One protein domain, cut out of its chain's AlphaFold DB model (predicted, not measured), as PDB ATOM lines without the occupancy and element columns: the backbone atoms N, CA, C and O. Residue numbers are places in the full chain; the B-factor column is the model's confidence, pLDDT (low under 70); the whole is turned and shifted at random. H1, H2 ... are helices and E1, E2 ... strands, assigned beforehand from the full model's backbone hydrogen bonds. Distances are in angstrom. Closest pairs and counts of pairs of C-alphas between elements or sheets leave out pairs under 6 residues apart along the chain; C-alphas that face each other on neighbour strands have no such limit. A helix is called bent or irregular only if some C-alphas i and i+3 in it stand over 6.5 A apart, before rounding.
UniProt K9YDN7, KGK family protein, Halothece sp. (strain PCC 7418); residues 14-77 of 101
ATOM      1  N   VAL A  14      63.658  98.966 137.859       93.25
ATOM      2  CA  VAL A  14      62.751 100.086 137.596       93.25
ATOM      3  C   VAL A  14      62.986 101.207 138.598       93.25
ATOM      4  O   VAL A  14      63.334 100.961 139.756       93.25
ATOM      5  N   SER A  15      62.784 102.447 138.148       93.19
ATOM      6  CA  SER A  15      62.722 103.606 139.036       93.19
ATOM      7  C   SER A  15      61.267 104.000 139.276       93.19
ATOM      8  O   SER A  15      60.495 104.161 138.335       93.19
ATOM      9  N   ILE A  16      60.893 104.132 140.545       88.75
ATOM     10  CA  ILE A  16      59.526 104.341 141.007       88.75
ATOM     11  C   ILE A  16      59.486 105.660 141.776       88.75
ATOM     12  O   ILE A  16      60.228 105.862 142.738       88.75
ATOM     13  N   LEU A  17      58.616 106.574 141.346       78.00
ATOM     14  CA  LEU A  17      58.506 107.903 141.952       78.00
ATOM     15  C   LEU A  17      57.493 107.957 143.105       78.00
ATOM     16  O   LEU A  17      57.682 108.748 144.023       78.00
ATOM     17  N   SER A  18      56.444 107.124 143.084       68.81
ATOM     18  CA  SER A  18      55.493 106.940 144.192       68.81
ATOM     19  C   SER A  18      54.502 105.818 143.862       68.81
ATOM     20  O   SER A  18      53.947 105.815 142.767       68.81
ATOM     21  N   TYR A  19      54.263 104.884 144.787       66.19
ATOM     22  CA  TYR A  19      53.263 103.815 144.647       66.19
ATOM     23  C   TYR A  19      52.607 103.509 146.011       66.19
ATOM     24  O   TYR A  19      53.202 103.802 147.045       66.19
ATOM     25  N   PRO A  20      51.405 102.896 146.055       66.81
ATOM     26  CA  PRO A  20      50.724 102.478 147.292       66.81
ATOM     27  C   PRO A  20      51.478 101.441 148.141       66.81
ATOM     28  O   PRO A  20      51.040 101.124 149.244       66.81
ATOM     29  N   PHE A  21      52.578 100.888 147.631       69.44
ATOM     30  CA  PHE A  21      53.441  99.953 148.343       69.44
ATOM     31  C   PHE A  21      54.703 100.679 148.813       69.44
ATOM     32  O   PHE A  21      55.137 101.633 148.170       69.44
ATOM     33  N   ASN A  22      55.317 100.205 149.901       78.19
ATOM     34  CA  ASN A  22      56.592 100.713 150.425       78.19
ATOM     35  C   ASN A  22      57.763 100.318 149.508       78.19
ATOM     36  O   ASN A  22      58.666  99.588 149.909       78.19
ATOM     37  N   PHE A  23      57.707 100.746 148.252       87.38
ATOM     38  CA  PHE A  23      58.754 100.511 147.283       87.38
ATOM     39  C   PHE A  23      59.868 101.542 147.442       87.38
ATOM     40  O   PHE A  23      59.620 102.736 147.614       87.38
ATOM     41  N   GLU A  24      61.107 101.073 147.361       86.19
ATOM     42  CA  GLU A  24      62.268 101.938 147.200       86.19
ATOM     43  C   GLU A  24      62.242 102.633 145.830       86.19
ATOM     44  O   GLU A  24      61.628 102.154 144.874       86.19
ATOM     45  N   ARG A  25      62.937 103.774 145.726       88.31
ATOM     46  CA  ARG A  25      62.983 104.587 144.498       88.31
ATOM     47  C   ARG A  25      63.520 103.810 143.297       88.31
ATOM     48  O   ARG A  25      63.145 104.110 142.168       88.31
ATOM     49  N   THR A  26      64.421 102.868 143.531       93.81
ATOM     50  CA  THR A  26      65.019 102.033 142.495       93.81
ATOM     51  C   THR A  26      65.048 100.617 143.020       93.81
ATOM     52  O   THR A  26      65.558 100.393 144.112       93.81
ATOM     53  N   MET A  27      64.490  99.680 142.265       94.44
ATOM     54  CA  MET A  27      64.309  98.319 142.747       94.44
ATOM     55  C   MET A  27      64.318  97.330 141.588       94.44
ATOM     56  O   MET A  27      63.865  97.653 140.486       94.44
ATOM     57  N   LYS A  28      64.817  96.121 141.835       96.81
ATOM     58  CA  LYS A  28      64.688  95.019 140.885       96.81
ATOM     59  C   LYS A  28      63.279  94.444 140.881       96.81
ATOM     60  O   LYS A  28      62.576  94.441 141.894       96.81
ATOM     61  N   ILE A  29      62.893  93.843 139.763       95.38
ATOM     62  CA  ILE A  29      61.618  93.127 139.657       95.38
ATOM     63  C   ILE A  29      61.515  91.965 140.654       95.38
ATOM     64  O   ILE A  29      60.422  91.717 141.163       95.38
ATOM     65  N   GLU A  30      62.613  91.271 140.979       95.81
ATOM     66  CA  GLU A  30      62.596  90.201 141.992       95.81
ATOM     67  C   GLU A  30      62.125  90.696 143.372       95.81
ATOM     68  O   GLU A  30      61.343  90.027 144.056       95.81
ATOM     69  N   GLU A  31      62.537  91.902 143.758       94.44
ATOM     70  CA  GLU A  31      62.204  92.524 145.040       94.44
ATOM     71  C   GLU A  31      60.749  93.016 145.038       94.44
ATOM     72  O   GLU A  31      60.006  92.765 145.990       94.44
ATOM     73  N   ILE A  32      60.290  93.601 143.925       93.62
ATOM     74  CA  ILE A  32      58.880  93.982 143.734       93.62
ATOM     75  C   ILE A  32      57.975  92.750 143.827       93.62
ATOM     76  O   ILE A  32      56.971  92.765 144.548       93.62
ATOM     77  N   LYS A  33      58.338  91.656 143.141       93.94
ATOM     78  CA  LYS A  33      57.615  90.377 143.206       93.94
ATOM     79  C   LYS A  33      57.518  89.879 144.637       93.94
ATOM     80  O   LYS A  33      56.436  89.462 145.041       93.94
ATOM     81  N   LYS A  34      58.608  89.945 145.404       93.50
ATOM     82  CA  LYS A  34      58.636  89.523 146.808       93.50
ATOM     83  C   LYS A  34      57.652  90.326 147.660       93.50
ATOM     84  O   LYS A  34      56.795  89.716 148.295       93.50
ATOM     85  N   ILE A  35      57.701  91.658 147.602       92.38
ATOM     86  CA  ILE A  35      56.808  92.539 148.377       92.38
ATOM     87  C   ILE A  35      55.337  92.280 148.019       92.38
ATOM     88  O   ILE A  35      54.487  92.124 148.896       92.38
ATOM     89  N   MET A  36      55.022  92.179 146.725       91.94
ATOM     90  CA  MET A  36      53.662  91.883 146.270       91.94
ATOM     91  C   MET A  36      53.191  90.483 146.692       91.94
ATOM     92  O   MET A  36      52.017  90.298 147.017       91.94
ATOM     93  N   ASN A  37      54.087  89.493 146.689       92.38
ATOM     94  CA  ASN A  37      53.776  88.126 147.095       92.38
ATOM     95  C   ASN A  37      53.522  88.025 148.605       92.38
ATOM     96  O   ASN A  37      52.596  87.330 149.012       92.38
ATOM     97  N   GLU A  38      54.301  88.741 149.420       92.12
ATOM     98  CA  GLU A  38      54.105  88.856 150.871       92.12
ATOM     99  C   GLU A  38      52.764  89.523 151.193       92.12
ATOM    100  O   GLU A  38      51.962  88.969 151.948       92.12
ATOM    101  N   TRP A  39      52.465  90.651 150.541       90.88
ATOM    102  CA  TRP A  39      51.177  91.331 150.680       90.88
ATOM    103  C   TRP A  39      49.993  90.422 150.309       90.88
ATOM    104  O   TRP A  39      49.001  90.348 151.036       90.88
ATOM    105  N   ALA A  40      50.091  89.690 149.197       90.50
ATOM    106  CA  ALA A  40      49.024  88.791 148.767       90.50
ATOM    107  C   ALA A  40      48.862  87.584 149.698       90.50
ATOM    108  O   ALA A  40      47.730  87.199 150.002       90.50
ATOM    109  N   ALA A  41      49.965  87.018 150.195       90.38
ATOM    110  CA  ALA A  41      49.922  85.933 151.166       90.38
ATOM    111  C   ALA A  41      49.209  86.369 152.458       90.38
ATOM    112  O   ALA A  41      48.399  85.609 152.987       90.38
ATOM    113  N   GLU A  42      49.434  87.604 152.916       91.31
ATOM    114  CA  GLU A  42      48.744  88.171 154.078       91.31
ATOM    115  C   GLU A  42      47.235  88.355 153.829       91.31
ATOM    116  O   GLU A  42      46.416  87.988 154.673       91.31
ATOM    117  N   LYS A  43      46.842  88.902 152.669       89.12
ATOM    118  CA  LYS A  43      45.433  89.233 152.379       89.12
ATOM    119  C   LYS A  43      44.590  88.055 151.900       89.12
ATOM    120  O   LYS A  43      43.414  87.969 152.248       89.12
ATOM    121  N   PHE A  44      45.168  87.159 151.109       85.94
ATOM    122  CA  PHE A  44      44.439  86.115 150.384       85.94
ATOM    123  C   PHE A  44      44.862  84.694 150.764       85.94
ATOM    124  O   PHE A  44      44.296  83.740 150.239       85.94
ATOM    125  N   ARG A  45      45.839  84.528 151.674       84.56
ATOM    126  CA  ARG A  45      46.440  83.225 152.034       84.56
ATOM    127  C   ARG A  45      47.050  82.484 150.835       84.56
ATOM    128  O   ARG A  45      47.211  81.266 150.877       84.56
ATOM    129  N   GLN A  46      47.396  83.213 149.773       85.25
ATOM    130  CA  GLN A  46      48.043  82.692 148.570       85.25
ATOM    131  C   GLN A  46      48.966  83.747 147.945       85.25
ATOM    132  O   GLN A  46      48.708  84.943 148.055       85.25
ATOM    133  N   GLY A  47      50.027  83.297 147.277       86.81
ATOM    134  CA  GLY A  47      50.943  84.168 146.539       86.81
ATOM    135  C   GLY A  47      50.431  84.566 145.150       86.81
ATOM    136  O   GLY A  47      49.486  83.980 144.623       86.81
ATOM    137  N   LEU A  48      51.087  85.553 144.538       88.06
ATOM    138  CA  LEU A  48      50.847  86.001 143.158       88.06
ATOM    139  C   LEU A  48      51.786  85.340 142.140       88.06
ATOM    140  O   LEU A  48      51.438  85.222 140.964       88.06
ATOM    141  N   PHE A  49      52.977  84.919 142.577       87.88
ATOM    142  CA  PHE A  49      54.055  84.439 141.709       87.88
ATOM    143  C   PHE A  49      54.543  83.048 142.145       87.88
ATOM    144  O   PHE A  49      54.496  82.740 143.337       87.88
ATOM    145  N   PRO A  50      55.048  82.199 141.224       80.31
ATOM    146  CA  PRO A  50      55.153  82.385 139.765       80.31
ATOM    147  C   PRO A  50      53.854  82.071 138.993       80.31
ATOM    148  O   PRO A  50      53.707  82.448 137.829       80.31
ATOM    149  N   GLU A  51      52.907  81.385 139.630       83.00
ATOM    150  CA  GLU A  51      51.582  81.091 139.087       83.00
ATOM    151  C   GLU A  51      50.507  81.556 140.064       83.00
ATOM    152  O   GLU A  51      50.431  81.042 141.177       83.00
ATOM    153  N   PHE A  52      49.661  82.493 139.634       87.06
ATOM    154  CA  PHE A  52      48.633  83.079 140.490       87.06
ATOM    155  C   PHE A  52      47.443  82.131 140.683       87.06
ATOM    156  O   PHE A  52      47.001  81.900 141.805       87.06
ATOM    157  N   ILE A  53      46.934  81.548 139.591       88.81
ATOM    158  CA  ILE A  53      45.809  80.601 139.629       88.81
ATOM    159  C   ILE A  53      46.166  79.369 138.805       88.81
ATOM    160  O   ILE A  53      46.463  79.477 137.613       88.81
ATOM    161  N   LYS A  54      46.103  78.193 139.436       89.62
ATOM    162  CA  LYS A  54      46.285  76.882 138.793       89.62
ATOM    163  C   LYS A  54      44.932  76.206 138.574       89.62
ATOM    164  O   LYS A  54      43.989  76.465 139.312       89.62
ATOM    165  N   ASN A  55      44.869  75.303 137.594       91.19
ATOM    166  CA  ASN A  55      43.705  74.447 137.324       91.19
ATOM    167  C   ASN A  55      42.391  75.222 137.125       91.19
ATOM    168  O   ASN A  55      41.346  74.817 137.628       91.19
ATOM    169  N   CYS A  56      42.440  76.337 136.395       93.12
ATOM    170  CA  CYS A  56      41.260  77.135 136.076       93.12
ATOM    171  C   CYS A  56      40.816  76.925 134.628       93.12
ATOM    172  O   CYS A  56      41.570  76.428 133.788       93.12
ATOM    173  N   GLU A  57      39.606  77.370 134.317       95.81
ATOM    174  CA  GLU A  57      39.110  77.476 132.950       95.81
ATOM    175  C   GLU A  57      38.908  78.949 132.597       95.81
ATOM    176  O   GLU A  57      38.456  79.738 133.423       95.81
ATOM    177  N   VAL A  58      39.270  79.331 131.372       94.31
ATOM    178  CA  VAL A  58      39.028  80.674 130.841       94.31
ATOM    179  C   VAL A  58      38.002  80.604 129.720       94.31
ATOM    180  O   VAL A  58      38.130  79.786 128.808       94.31
ATOM    181  N   LEU A  59      37.004  81.481 129.776       94.81
ATOM    182  CA  LEU A  59      36.084  81.748 128.678       94.81
ATOM    183  C   LEU A  59      36.472  83.089 128.057       94.81
ATOM    184  O   LEU A  59      36.456  84.122 128.725       94.81
ATOM    185  N   LYS A  60      36.870  83.074 126.785       92.00
ATOM    186  CA  LYS A  60      37.217  84.296 126.054       92.00
ATOM    187  C   LYS A  60      35.959  84.962 125.495       92.00
ATOM    188  O   LYS A  60      34.977  84.292 125.188       92.00
ATOM    189  N   GLN A  61      36.021  86.284 125.318       93.00
ATOM    190  CA  GLN A  61      34.917  87.090 124.774       93.00
ATOM    191  C   GLN A  61      34.493  86.668 123.358       93.00
ATOM    192  O   GLN A  61      33.365  86.930 122.959       93.00
ATOM    193  N   ASP A  62      35.365  85.985 122.611       90.25
ATOM    194  CA  ASP A  62      35.062  85.466 121.273       90.25
ATOM    195  C   ASP A  62      34.141  84.231 121.277       90.25
ATOM    196  O   ASP A  62      33.836  83.693 120.214       90.25
ATOM    197  N   GLY A  63      33.697  83.776 122.454       84.31
ATOM    198  CA  GLY A  63      32.654  82.763 122.599       84.31
ATOM    199  C   GLY A  63      33.084  81.342 122.228       84.31
ATOM    200  O   GLY A  63      32.237  80.456 122.157       84.31
ATOM    201  N   LYS A  64      34.382  81.076 122.030       90.25
ATOM    202  CA  LYS A  64      34.902  79.765 121.584       90.25
ATOM    203  C   LYS A  64      34.961  78.687 122.683       90.25
ATOM    204  O   LYS A  64      35.746  77.745 122.583       90.25
ATOM    205  N   GLY A  65      34.132  78.817 123.719       94.31
ATOM    206  CA  GLY A  65      34.025  77.872 124.831       94.31
ATOM    207  C   GLY A  65      35.096  78.017 125.921       94.31
ATOM    208  O   GLY A  65      35.990  78.864 125.856       94.31
ATOM    209  N   TRP A  66      34.963  77.186 126.958       96.50
ATOM    210  CA  TRP A  66      35.872  77.138 128.104       96.50
ATOM    211  C   TRP A  66      37.176  76.418 127.757       96.50
ATOM    212  O   TRP A  66      37.171  75.361 127.126       96.50
ATOM    213  N   LYS A  67      38.308  76.966 128.211       96.38
ATOM    214  CA  LYS A  67      39.634  76.361 128.036       96.38
ATOM    215  C   LYS A  67      40.360  76.211 129.369       96.38
ATOM    216  O   LYS A  67      40.636  77.208 130.031       96.38
ATOM    217  N   LYS A  68      40.747  74.978 129.711       96.44
ATOM    218  CA  LYS A  68      41.584  74.668 130.883       96.44
ATOM    219  C   LYS A  68      42.981  75.276 130.769       96.44
ATOM    220  O   LYS A  68      43.579  75.286 129.690       96.44
ATOM    221  N   GLY A  69      43.514  75.746 131.890       94.50
ATOM    222  CA  GLY A  69      44.846  76.327 131.969       94.50
ATOM    223  C   GLY A  69      45.176  76.916 133.339       94.50
ATOM    224  O   GLY A  69      44.762  76.415 134.383       94.50
ATOM    225  N   GLN A  70      45.979  77.977 133.306       93.25
ATOM    226  CA  GLN A  70      46.469  78.706 134.474       93.25
ATOM    227  C   GLN A  70      46.583  80.200 134.153       93.25
ATOM    228  O   GLN A  70      46.821  80.565 132.997       93.25
ATOM    229  N   VAL A  71      46.470  81.046 135.175       91.44
ATOM    230  CA  VAL A  71      46.687  82.497 135.085       91.44
ATOM    231  C   VAL A  71      48.044  82.837 135.696       91.44
ATOM    232  O   VAL A  71      48.344  82.441 136.825       91.44
ATOM    233  N   LYS A  72      48.868  83.579 134.948       91.69
ATOM    234  CA  LYS A  72      50.167  84.096 135.401       91.69
ATOM    235  C   LYS A  72      50.160  85.620 135.358       91.69
ATOM    236  O   LYS A  72      49.627  86.192 134.412       91.69
ATOM    237  N   ILE A  73      50.788  86.245 136.349       90.81
ATOM    238  CA  ILE A  73      51.030  87.689 136.383       90.81
ATOM    239  C   ILE A  73      52.452  87.938 135.871       90.81
ATOM    240  O   ILE A  73      53.390  87.246 136.272       90.81
ATOM    241  N   LYS A  74      52.606  88.898 134.960       91.44
ATOM    242  CA  LYS A  74      53.892  89.343 134.410       91.44
ATOM    243  C   LYS A  74      53.951  90.865 134.433       91.44
ATOM    244  O   LYS A  74      52.909  91.507 134.346       91.44
ATOM    245  N   PHE A  75      55.160  91.405 134.517       91.69
ATOM    246  CA  PHE A  75      55.409  92.834 134.359       91.69
ATOM    247  C   PHE A  75      55.791  93.109 132.910       91.69
ATOM    248  O   PHE A  75      56.593  92.376 132.336       91.69
ATOM    249  N   GLU A  76      55.195  94.143 132.331       93.00
ATOM    250  CA  GLU A  76      55.499  94.646 130.996       93.00
ATOM    251  C   GLU A  76      55.894  96.114 131.138       93.00
ATOM    252  O   GLU A  76      55.204  96.874 131.819       93.00
ATOM    253  N   PHE A  77      57.016  96.497 130.534       91.50
ATOM    254  CA  PHE A  77      57.420  97.891 130.438       91.50
ATOM    255  C   PHE A  77      56.796  98.523 129.199       91.50
ATOM    256  O   PHE A  77      56.961  98.033 128.087       91.50
TER     257      PHE A  77
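AT A GLANCE: This is residues 14 to 77 of the 101 residues of the protein "KGK family protein" of Halothece sp. (strain PCC 7418) (UniProt K9YDN7). The model is a loose, elongated chain with two different ends: at one end residues 14 to 25 make a loop that folds back to the short strand E1, from which helix H1 runs on, and at the other end strands E2 and E3 make a two-stranded hairpin. After the hairpin, residues 72 to 77 run back as a tail toward the end where the printed part begins. The printed part has 64 residues, with one named helix and three named strands in the order E1, H1, E2, E3; the sheet is E2 - E3, antiparallel, and the class is mixed, helices and strands. The whole is loose, with a radius of gyration of the C-alphas of 15.2 A, and the C-alphas span 44 by 27 by 18 A.

IN THESE COORDINATES: The printed part begins at Val 14, with its C-alpha at (62.751, 100.086, 137.596), and residues 14 to 25 hold no named element. E1 is residues 26 to 28. H1 is residues 29 to 44, 21.4 A from first to last C-alpha, and it begins with C-alpha 29 at (61.618, 93.127, 139.657). E2 is residues 53 to 59, 14.7 A long, and E3 is residues 66 to 71, 13.9 A long, ending with C-alpha 71 at (46.687, 82.497, 135.085).

HOW THE PARTS SIT: Residues 14 to 15 pair with residues 26 to 27 of E1, antiparallel, in a stretch too short to be named; E1 pairs with no named strand. E1 and H1 meet only through their link, which is tight, with 0 residues between them. In H1 each O i to N i+4 pair is within hydrogen-bond range. H1 is not bent. E1 is apart from E2 and from E3, and H1 is apart from E3. E2 and E3 are antiparallel neighbours and form a hairpin, with 142 degrees between their directions. Their C-alphas 57 and 68 face each other at 4.3 A, and C-alphas 53 and 71 at 5.0 A. Among the backbone pairs within hydrogen-bond range are N 69 and O 56 at 2.8 A, and N 71 and O 53 at 2.9 A.

THE WHOLE: The two C-alphas farthest apart are those of Arg 25 and Gly 65, at 44.0 A, while the C-alphas of Val 14 and Phe 77, the first and last printed, are 9.2 A apart. The printed part has no cut. The links from H1 to E2, with 8 residues, and from E2 to E3, with 6, are short, and no link is long. The mean pLDDT of the printed part is 89.3, and residues 18 to 21 are under 70.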